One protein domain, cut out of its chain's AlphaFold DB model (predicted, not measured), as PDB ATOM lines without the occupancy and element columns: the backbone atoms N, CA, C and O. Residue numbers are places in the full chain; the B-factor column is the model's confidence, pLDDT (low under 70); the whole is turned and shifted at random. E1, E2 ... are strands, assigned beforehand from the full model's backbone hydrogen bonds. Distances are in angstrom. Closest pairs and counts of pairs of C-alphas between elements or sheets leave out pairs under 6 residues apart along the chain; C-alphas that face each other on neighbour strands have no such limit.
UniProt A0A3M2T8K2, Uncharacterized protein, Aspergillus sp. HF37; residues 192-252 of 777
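What this domain is: This is residues 192 to 252 of the 777 residues of an uncharacterized protein of Aspergillus sp. HF37 (UniProt A0A3M2T8K2). A long, thin, twisted ribbon: two strand hairpins, E1 with E2 and E3 with E4, follow each other end to end along the longest axis, and the chain folds back from E4 to add E5 beside E1. One end is thus a small three-stranded sheet, the other a narrow two-stranded arm. The 61 printed residues hold no named helix and five named strands, E1 to E5 along the chain, in two antiparallel sheets, E2 - E1 - E5 and E3 - E4. The class is all strand, though under half of the residues, 26 of 61, are in named elements. The whole is extended, with a radius of gyration of the C-alphas of 17.0 A and spans of 57 by 24 by 17 A.

Where its parts are: E1, residues 192 to 197, begins with C-alpha 192 at (287.559, 297.960, 348.735) and is 16.3 A long. E2, residues 205 to 210, measures 15.1 A. E3, residues 214 to 217, and E4, residues 228 to 231, measure 9.6 A and 9.4 A. E5, residues 244 to 249, measures 15.5 A and ends with C-alpha 249 at (283.236, 298.467, 344.535).

How they stand to each other: The strongly twisted larger sheet has E1 as its inner strand. E1 and E2 form a hairpin, antiparallel at 158 degrees, with N 208 and O 194 2.8 A apart. E5 is antiparallel to E1 at 135 degrees, with N 195 and O 245 2.8 A apart. E3 and E4 form a hairpin at 148 degrees, with N 214 and O 231 2.8 A apart. E2 and E3 are apart, joined by a tight link.

The domain as a whole: The C-alphas farthest apart, of Thr 201 and Ser 221, are 58.0 A apart. The printed part has no cut. The link from E4 to E5, residues 232 to 243, is long. Mean pLDDT of the printed part is 73.4; residues 199 to 202 and 215 to 234 are under 70.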
ATOM      1  N   LEU A 192     286.311 297.452 349.289       85.62
ATOM      2  CA  LEU A 192     287.559 297.960 348.735       85.62
ATOM      3  C   LEU A 192     288.278 296.843 347.977       85.62
ATOM      4  O   LEU A 192     288.530 295.771 348.525       85.62
ATOM      5  N   ALA A 193     288.639 297.114 346.728       89.31
ATOM      6  CA  ALA A 193     289.574 296.319 345.944       89.31
ATOM      7  C   ALA A 193     290.810 297.170 345.631       89.31
ATOM      8  O   ALA A 193     290.705 298.375 345.396       89.31
ATOM      9  N   LEU A 194     291.992 296.557 345.621       90.06
ATOM     10  CA  LEU A 194     293.203 297.207 345.136       90.06
ATOM     11  C   LEU A 194     293.224 297.161 343.606       90.06
ATOM     12  O   LEU A 194     292.893 296.143 343.002       90.06
ATOM     13  N   THR A 195     293.658 298.254 342.997       90.06
ATOM     14  CA  THR A 195     293.775 298.439 341.553       90.06
ATOM     15  C   THR A 195     295.238 298.670 341.192       90.06
ATOM     16  O   THR A 195     295.920 299.479 341.819       90.06
ATOM     17  N   LEU A 196     295.713 297.981 340.155       90.00
ATOM     18  CA  LEU A 196     297.047 298.121 339.574       90.00
ATOM     19  C   LEU A 196     296.922 298.369 338.065       90.00
ATOM     20  O   LEU A 196     296.201 297.657 337.367       90.00
ATOM     21  N   PHE A 197     297.643 299.362 337.545       84.06
ATOM     22  CA  PHE A 197     297.670 299.653 336.110       84.06
ATOM     23  C   PHE A 197     298.790 298.868 335.406       84.06
ATOM     24  O   PHE A 197     299.943 298.898 335.835       84.06
ATOM     25  N   GLY A 198     298.441 298.137 334.344       71.81
ATOM     26  CA  GLY A 198     299.329 297.195 333.661       71.81
ATOM     27  C   GLY A 198     300.425 297.803 332.774       71.81
ATOM     28  O   GLY A 198     300.484 299.001 332.500       71.81
ATOM     29  N   ASN A 199     301.303 296.917 332.295       60.59
ATOM     30  CA  ASN A 199     302.473 297.211 331.459       60.59
ATOM     31  C   ASN A 199     302.092 297.990 330.170       60.59
ATOM     32  O   ASN A 199     301.122 297.613 329.509       60.59
ATOM     33  N   PRO A 200     302.863 299.007 329.722       61.78
ATOM     34  CA  PRO A 200     302.429 299.942 328.670       61.78
ATOM     35  C   PRO A 200     302.273 299.324 327.269       61.78
ATOM     36  O   PRO A 200     301.795 299.990 326.356       61.78
ATOM     37  N   THR A 201     302.658 298.060 327.078       66.50
ATOM     38  CA  THR A 201     302.417 297.295 325.844       66.50
ATOM     39  C   THR A 201     300.977 296.796 325.708       66.50
ATOM     40  O   THR A 201     300.545 296.516 324.594       66.50
ATOM     41  N   ASN A 202     300.246 296.644 326.817       64.94
ATOM     42  CA  ASN A 202     298.810 296.360 326.839       64.94
ATOM     43  C   ASN A 202     298.243 296.850 328.191       64.94
ATOM     44  O   ASN A 202     298.300 296.111 329.179       64.94
ATOM     45  N   PRO A 203     297.778 298.112 328.271       70.38
ATOM     46  CA  PRO A 203     297.392 298.749 329.528       70.38
ATOM     47  C   PRO A 203     296.019 298.266 330.022       70.38
ATOM     48  O   PRO A 203     295.026 298.987 329.946       70.38
ATOM     49  N   LYS A 204     295.955 297.035 330.544       81.69
ATOM     50  CA  LYS A 204     294.786 296.545 331.289       81.69
ATOM     51  C   LYS A 204     294.841 296.994 332.750       81.69
ATOM     52  O   LYS A 204     295.905 296.998 333.373       81.69
ATOM     53  N   GLN A 205     293.681 297.348 333.292       86.62
ATOM     54  CA  GLN A 205     293.484 297.583 334.719       86.62
ATOM     55  C   GLN A 205     293.293 296.232 335.418       86.62
ATOM     56  O   GLN A 205     292.437 295.444 335.020       86.62
ATOM     57  N   LEU A 206     294.111 295.950 336.430       87.88
ATOM     58  CA  LEU A 206     294.051 294.722 337.218       87.88
ATOM     59  C   LEU A 206     293.457 295.033 338.590       87.88
ATOM     60  O   LEU A 206     293.923 295.948 339.268       87.88
ATOM     61  N   PHE A 207     292.465 294.251 339.003       90.31
ATOM     62  CA  PHE A 207     291.819 294.357 340.310       90.31
ATOM     63  C   PHE A 207     292.235 293.182 341.204       90.31
ATOM     64  O   PHE A 207     292.381 292.054 340.726       90.31
ATOM     65  N   SER A 208     292.408 293.422 342.504       90.00
ATOM     66  CA  SER A 208     292.498 292.353 343.500       90.00
ATOM     67  C   SER A 208     291.120 291.757 343.797       90.00
ATOM     68  O   SER A 208     290.084 292.300 343.413       90.00
ATOM     69  N   SER A 209     291.090 290.681 344.587       89.06
ATOM     70  CA  SER A 209     289.879 290.332 345.333       89.06
ATOM     71  C   SER A 209     289.434 291.499 346.221       89.06
ATOM     72  O   SER A 209     290.264 292.315 346.634       89.06
ATOM     73  N   LEU A 210     288.153 291.521 346.588       87.69
ATOM     74  CA  LEU A 210     287.652 292.400 347.645       87.69
ATOM     75  C   LEU A 210     288.447 292.187 348.946       87.69
ATOM     76  O   LEU A 210     288.922 291.080 349.232       87.69
ATOM     77  N   GLN A 211     288.574 293.247 349.738       83.69
ATOM     78  CA  GLN A 211     289.109 293.193 351.090       83.69
ATOM     79  C   GLN A 211     288.295 292.198 351.926       83.69
ATOM     80  O   GLN A 211     287.073 292.308 352.024       83.69
ATOM     81  N   LYS A 212     288.975 291.229 352.549       79.12
ATOM     82  CA  LYS A 212     288.325 290.320 353.498       79.12
ATOM     83  C   LYS A 212     287.867 291.122 354.721       79.12
ATOM     84  O   LYS A 212     288.687 291.869 355.256       79.12
ATOM     85  N   PRO A 213     286.612 290.976 355.174       73.25
ATOM     86  CA  PRO A 213     286.192 291.555 356.435       73.25
ATOM     87  C   PRO A 213     286.839 290.807 357.605       73.25
ATOM     88  O   PRO A 213     287.026 289.587 357.559       73.25
ATOM     89  N   ASP A 214     287.133 291.542 358.669       72.25
ATOM     90  CA  ASP A 214     287.552 290.978 359.941       72.25
ATOM     91  C   ASP A 214     286.345 290.297 360.601       72.25
ATOM     92  O   ASP A 214     285.265 290.882 360.747       72.25
ATOM     93  N   LYS A 215     286.518 289.021 360.957       69.81
ATOM     94  CA  LYS A 215     285.488 288.198 361.598       69.81
ATOM     95  C   LYS A 215     285.582 288.372 363.107       69.81
ATOM     96  O   LYS A 215     286.453 287.781 363.742       69.81
ATOM     97  N   VAL A 216     284.674 289.152 363.685       69.75
ATOM     98  CA  VAL A 216     284.615 289.326 365.139       69.75
ATOM     99  C   VAL A 216     283.666 288.294 365.738       69.75
ATOM    100  O   VAL A 216     282.478 288.282 365.412       69.75
ATOM    101  N   SER A 217     284.191 287.427 366.604       65.00
ATOM    102  CA  SER A 217     283.398 286.464 367.370       65.00
ATOM    103  C   SER A 217     282.509 287.185 368.382       65.00
ATOM    104  O   SER A 217     283.018 287.900 369.248       65.00
ATOM    105  N   LEU A 218     281.198 286.958 368.324       62.50
ATOM    106  CA  LEU A 218     280.291 287.282 369.426       62.50
ATOM    107  C   LEU A 218     280.187 286.077 370.378       62.50
ATOM    108  O   LEU A 218     280.180 284.935 369.904       62.50
ATOM    109  N   PRO A 219     280.082 286.280 371.705       55.66
ATOM    110  CA  PRO A 219     279.846 285.187 372.641       55.66
ATOM    111  C   PRO A 219     278.413 284.661 372.483       55.66
ATOM    112  O   PRO A 219     277.468 285.184 373.065       55.66
ATOM    113  N   SER A 220     278.251 283.611 371.680       48.75
ATOM    114  CA  SER A 220     276.979 282.903 371.523       48.75
ATOM    115  C   SER A 220     276.682 282.050 372.759       48.75
ATOM    116  O   SER A 220     277.519 281.264 373.194       48.75
ATOM    117  N   SER A 221     275.462 282.143 373.296       45.88
ATOM    118  CA  SER A 221     275.003 281.282 374.398       45.88
ATOM    119  C   SER A 221     274.643 279.848 373.959       45.88
ATOM    120  O   SER A 221     274.230 279.050 374.802       45.88
ATOM    121  N   GLN A 222     274.755 279.506 372.667       42.72
ATOM    122  CA  GLN A 222     274.566 278.137 372.174       42.72
ATOM    123  C   GLN A 222     275.907 277.496 371.783       42.72
ATOM    124  O   GLN A 222     276.703 278.140 371.099       42.72
ATOM    125  N   PRO A 223     276.156 276.228 372.172       45.41
ATOM    126  CA  PRO A 223     277.479 275.601 372.092       45.41
ATOM    127  C   PRO A 223     277.912 275.172 370.682       45.41
ATOM    128  O   PRO A 223     279.052 274.754 370.518       45.41
ATOM    129  N   ASP A 224     277.022 275.254 369.689       42.81
ATOM    130  CA  ASP A 224     277.174 274.609 368.371       42.81
ATOM    131  C   ASP A 224     277.140 275.623 367.203       42.81
ATOM    132  O   ASP A 224     276.829 275.291 366.061       42.81
ATOM    133  N   GLY A 225     277.408 276.907 367.487       43.66
ATOM    134  CA  GLY A 225     277.340 277.974 366.485       43.66
ATOM    135  C   GLY A 225     278.059 279.262 366.887       43.66
ATOM    136  O   GLY A 225     277.471 280.141 367.524       43.66
ATOM    137  N   GLU A 226     279.311 279.401 366.449       48.84
ATOM    138  CA  GLU A 226     280.086 280.644 366.536       48.84
ATOM    139  C   GLU A 226     279.494 281.710 365.597       48.84
ATOM    140  O   GLU A 226     279.700 281.696 364.380       48.84
ATOM    141  N   LYS A 227     278.737 282.661 366.157       57.81
ATOM    142  CA  LYS A 227     278.193 283.791 365.395       57.81
ATOM    143  C   LYS A 227     279.258 284.872 365.222       57.81
ATOM    144  O   LYS A 227     279.498 285.681 366.116       57.81
ATOM    145  N   TYR A 228     279.871 284.891 364.045       61.34
ATOM    146  CA  TYR A 228     280.748 285.975 363.611       61.34
ATOM    147  C   TYR A 228     279.943 287.119 362.994       61.34
ATOM    148  O   TYR A 228     279.049 286.881 362.181       61.34
ATOM    149  N   VAL A 229     280.318 288.360 363.301       63.03
ATOM    150  CA  VAL A 229     279.918 289.525 362.502       63.03
ATOM    151  C   VAL A 229     281.117 290.006 361.698       63.03
ATOM    152  O   VAL A 229     282.206 290.215 362.230       63.03
ATOM    153  N   GLU A 230     280.901 290.167 360.396       65.31
ATOM    154  CA  GLU A 230     281.918 290.586 359.438       65.31
ATOM    155  C   GLU A 230     281.968 292.113 359.311       65.31
ATOM    156  O   GLU A 230     281.001 292.757 358.881       65.31
ATOM    157  N   ILE A 231     283.116 292.692 359.670       63.75
ATOM    158  CA  ILE A 231     283.377 294.134 359.636       63.75
ATOM    159  C   ILE A 231     284.450 294.423 358.594       63.75
ATOM    160  O   ILE A 231     285.505 293.799 358.589       63.75
ATOM    161  N   GLN A 232     284.224 295.401 357.725       64.69
ATOM    162  CA  GLN A 232     285.265 295.867 356.817       64.69
ATOM    163  C   GLN A 232     286.189 296.845 357.560       64.69
ATOM    164  O   GLN A 232     285.807 297.987 357.816       64.69
ATOM    165  N   GLY A 233     287.393 296.397 357.933       65.19
ATOM    166  CA  GLY A 233     288.404 297.259 358.552       65.19
ATOM    167  C   GLY A 233     288.813 298.414 357.628       65.19
ATOM    168  O   GLY A 233     288.915 298.243 356.414       65.19
ATOM    169  N   GLN A 234     289.053 299.610 358.170       66.62
ATOM    170  CA  GLN A 234     289.367 300.779 357.345       66.62
ATOM    171  C   GLN A 234     290.796 300.705 356.779       66.62
ATOM    172  O   GLN A 234     291.779 300.883 357.502       66.62
ATOM    173  N   LEU A 235     290.915 300.479 355.468       72.31
ATOM    174  CA  LEU A 235     292.196 300.497 354.761       72.31
ATOM    175  C   LEU A 235     292.801 301.913 354.762       72.31
ATOM    176  O   LEU A 235     292.123 302.890 354.445       72.31
ATOM    177  N   ARG A 236     294.096 302.028 355.076       78.38
ATOM    178  CA  ARG A 236     294.843 303.293 354.982       78.38
ATOM    179  C   ARG A 236     295.343 303.498 353.553       78.38
ATOM    180  O   ARG A 236     296.406 302.994 353.198       78.38
ATOM    181  N   GLU A 237     294.580 304.238 352.752       79.94
ATOM    182  CA  GLU A 237     294.919 304.549 351.351       79.94
ATOM    183  C   GLU A 237     296.294 305.248 351.232       79.94
ATOM    184  O   GLU A 237     297.087 304.890 350.363       79.94
ATOM    185  N   ASP A 238     296.641 306.130 352.181       78.75
ATOM    186  CA  ASP A 238     297.938 306.837 352.254       78.75
ATOM    187  C   ASP A 238     299.165 305.922 352.454       78.75
ATOM    188  O   ASP A 238     300.304 306.367 352.313       78.75
ATOM    189  N   ALA A 239     298.957 304.654 352.826       83.44
ATOM    190  CA  ALA A 239     300.018 303.675 353.076       83.44
ATOM    191  C   ALA A 239     300.236 302.698 351.901       83.44
ATOM    192  O   ALA A 239     301.020 301.753 352.024       83.44
ATOM    193  N   LEU A 240     299.539 302.887 350.774       85.12
ATOM    194  CA  LEU A 240     299.643 302.005 349.610       85.12
ATOM    195  C   LEU A 240     300.929 302.262 348.792       85.12
ATOM    196  O   LEU A 240     301.333 303.414 348.614       85.12
ATOM    197  N   PRO A 241     301.587 301.215 348.252       85.69
ATOM    198  CA  PRO A 241     302.744 301.382 347.373       85.69
ATOM    199  C   PRO A 241     302.420 302.140 346.078       85.69
ATOM    200  O   PRO A 241     301.387 301.906 345.452       85.69
ATOM    201  N   ASN A 242     303.358 302.976 345.620       81.06
ATOM    202  CA  ASN A 242     303.251 303.723 344.361       81.06
ATOM    203  C   ASN A 242     302.823 302.828 343.181       81.06
ATOM    204  O   ASN A 242     303.502 301.852 342.858       81.06
ATOM    205  N   GLY A 243     301.735 303.205 342.506       80.38
ATOM    206  CA  GLY A 243     301.154 302.457 341.383       80.38
ATOM    207  C   GLY A 243     300.002 301.519 341.764       80.38
ATOM    208  O   GLY A 243     299.322 301.027 340.866       80.38
ATOM    209  N   ILE A 244     299.750 301.317 343.062       87.81
ATOM    210  CA  ILE A 244     298.551 300.654 343.585       87.81
ATOM    211  C   ILE A 244     297.592 301.727 344.113       87.81
ATOM    212  O   ILE A 244     297.998 302.609 344.866       87.81
ATOM    213  N   THR A 245     296.317 301.646 343.743       89.00
ATOM    214  CA  THR A 245     295.249 302.524 344.250       89.00
ATOM    215  C   THR A 245     294.133 301.707 344.895       89.00
ATOM    216  O   THR A 245     293.941 300.538 344.569       89.00
ATOM    217  N   ALA A 246     293.374 302.306 345.813       88.81
ATOM    218  CA  ALA A 246     292.129 301.714 346.293       88.81
ATOM    219  C   ALA A 246     290.981 302.058 345.330       88.81
ATOM    220  O   ALA A 246     290.865 303.184 344.849       88.81
ATOM    221  N   THR A 247     290.122 301.090 345.027       88.44
ATOM    222  CA  THR A 247     288.890 301.275 344.252       88.44
ATOM    223  C   THR A 247     287.710 300.779 345.072       88.44
ATOM    224  O   THR A 247     287.736 299.674 345.613       88.44
ATOM    225  N   LYS A 248     286.672 301.613 345.170       88.00
ATOM    226  CA  LYS A 248     285.427 301.297 345.875       88.00
ATOM    227  C   LYS A 248     284.499 300.550 344.927       88.00
ATOM    228  O   LYS A 248     284.097 301.095 343.902       88.00
ATOM    229  N   VAL A 249     284.191 299.302 345.262       85.19
ATOM    230  CA  VAL A 249     283.236 298.467 344.535       85.19
ATOM    231  C   VAL A 249     281.880 298.632 345.209       85.19
ATOM    232  O   VAL A 249     281.655 298.119 346.305       85.19
ATOM    233  N   SER A 250     280.976 299.370 344.566       83.25
ATOM    234  CA  SER A 250     279.597 299.475 345.045       83.25
ATOM    235  C   SER A 250     278.902 298.106 344.975       83.25
ATOM    236  O   SER A 250     279.094 297.383 343.993       83.25
ATOM    237  N   PRO A 251     278.090 297.735 345.981       76.12
ATOM    238  CA  PRO A 251     277.368 296.467 345.974       76.12
ATOM    239  C   PRO A 251     276.361 296.396 344.815       76.12
ATOM    240  O   PRO A 251     275.717 297.385 344.461       76.12
ATOM    241  N   TYR A 252     276.222 295.203 344.234       70.94
ATOM    242  CA  TYR A 252     275.269 294.907 343.164       70.94
ATOM    243  C   TYR A 252     273.827 294.990 343.686       70.94
ATOM    244  O   TYR A 252     273.479 294.260 344.613       70.94
TER     245      TYR A 252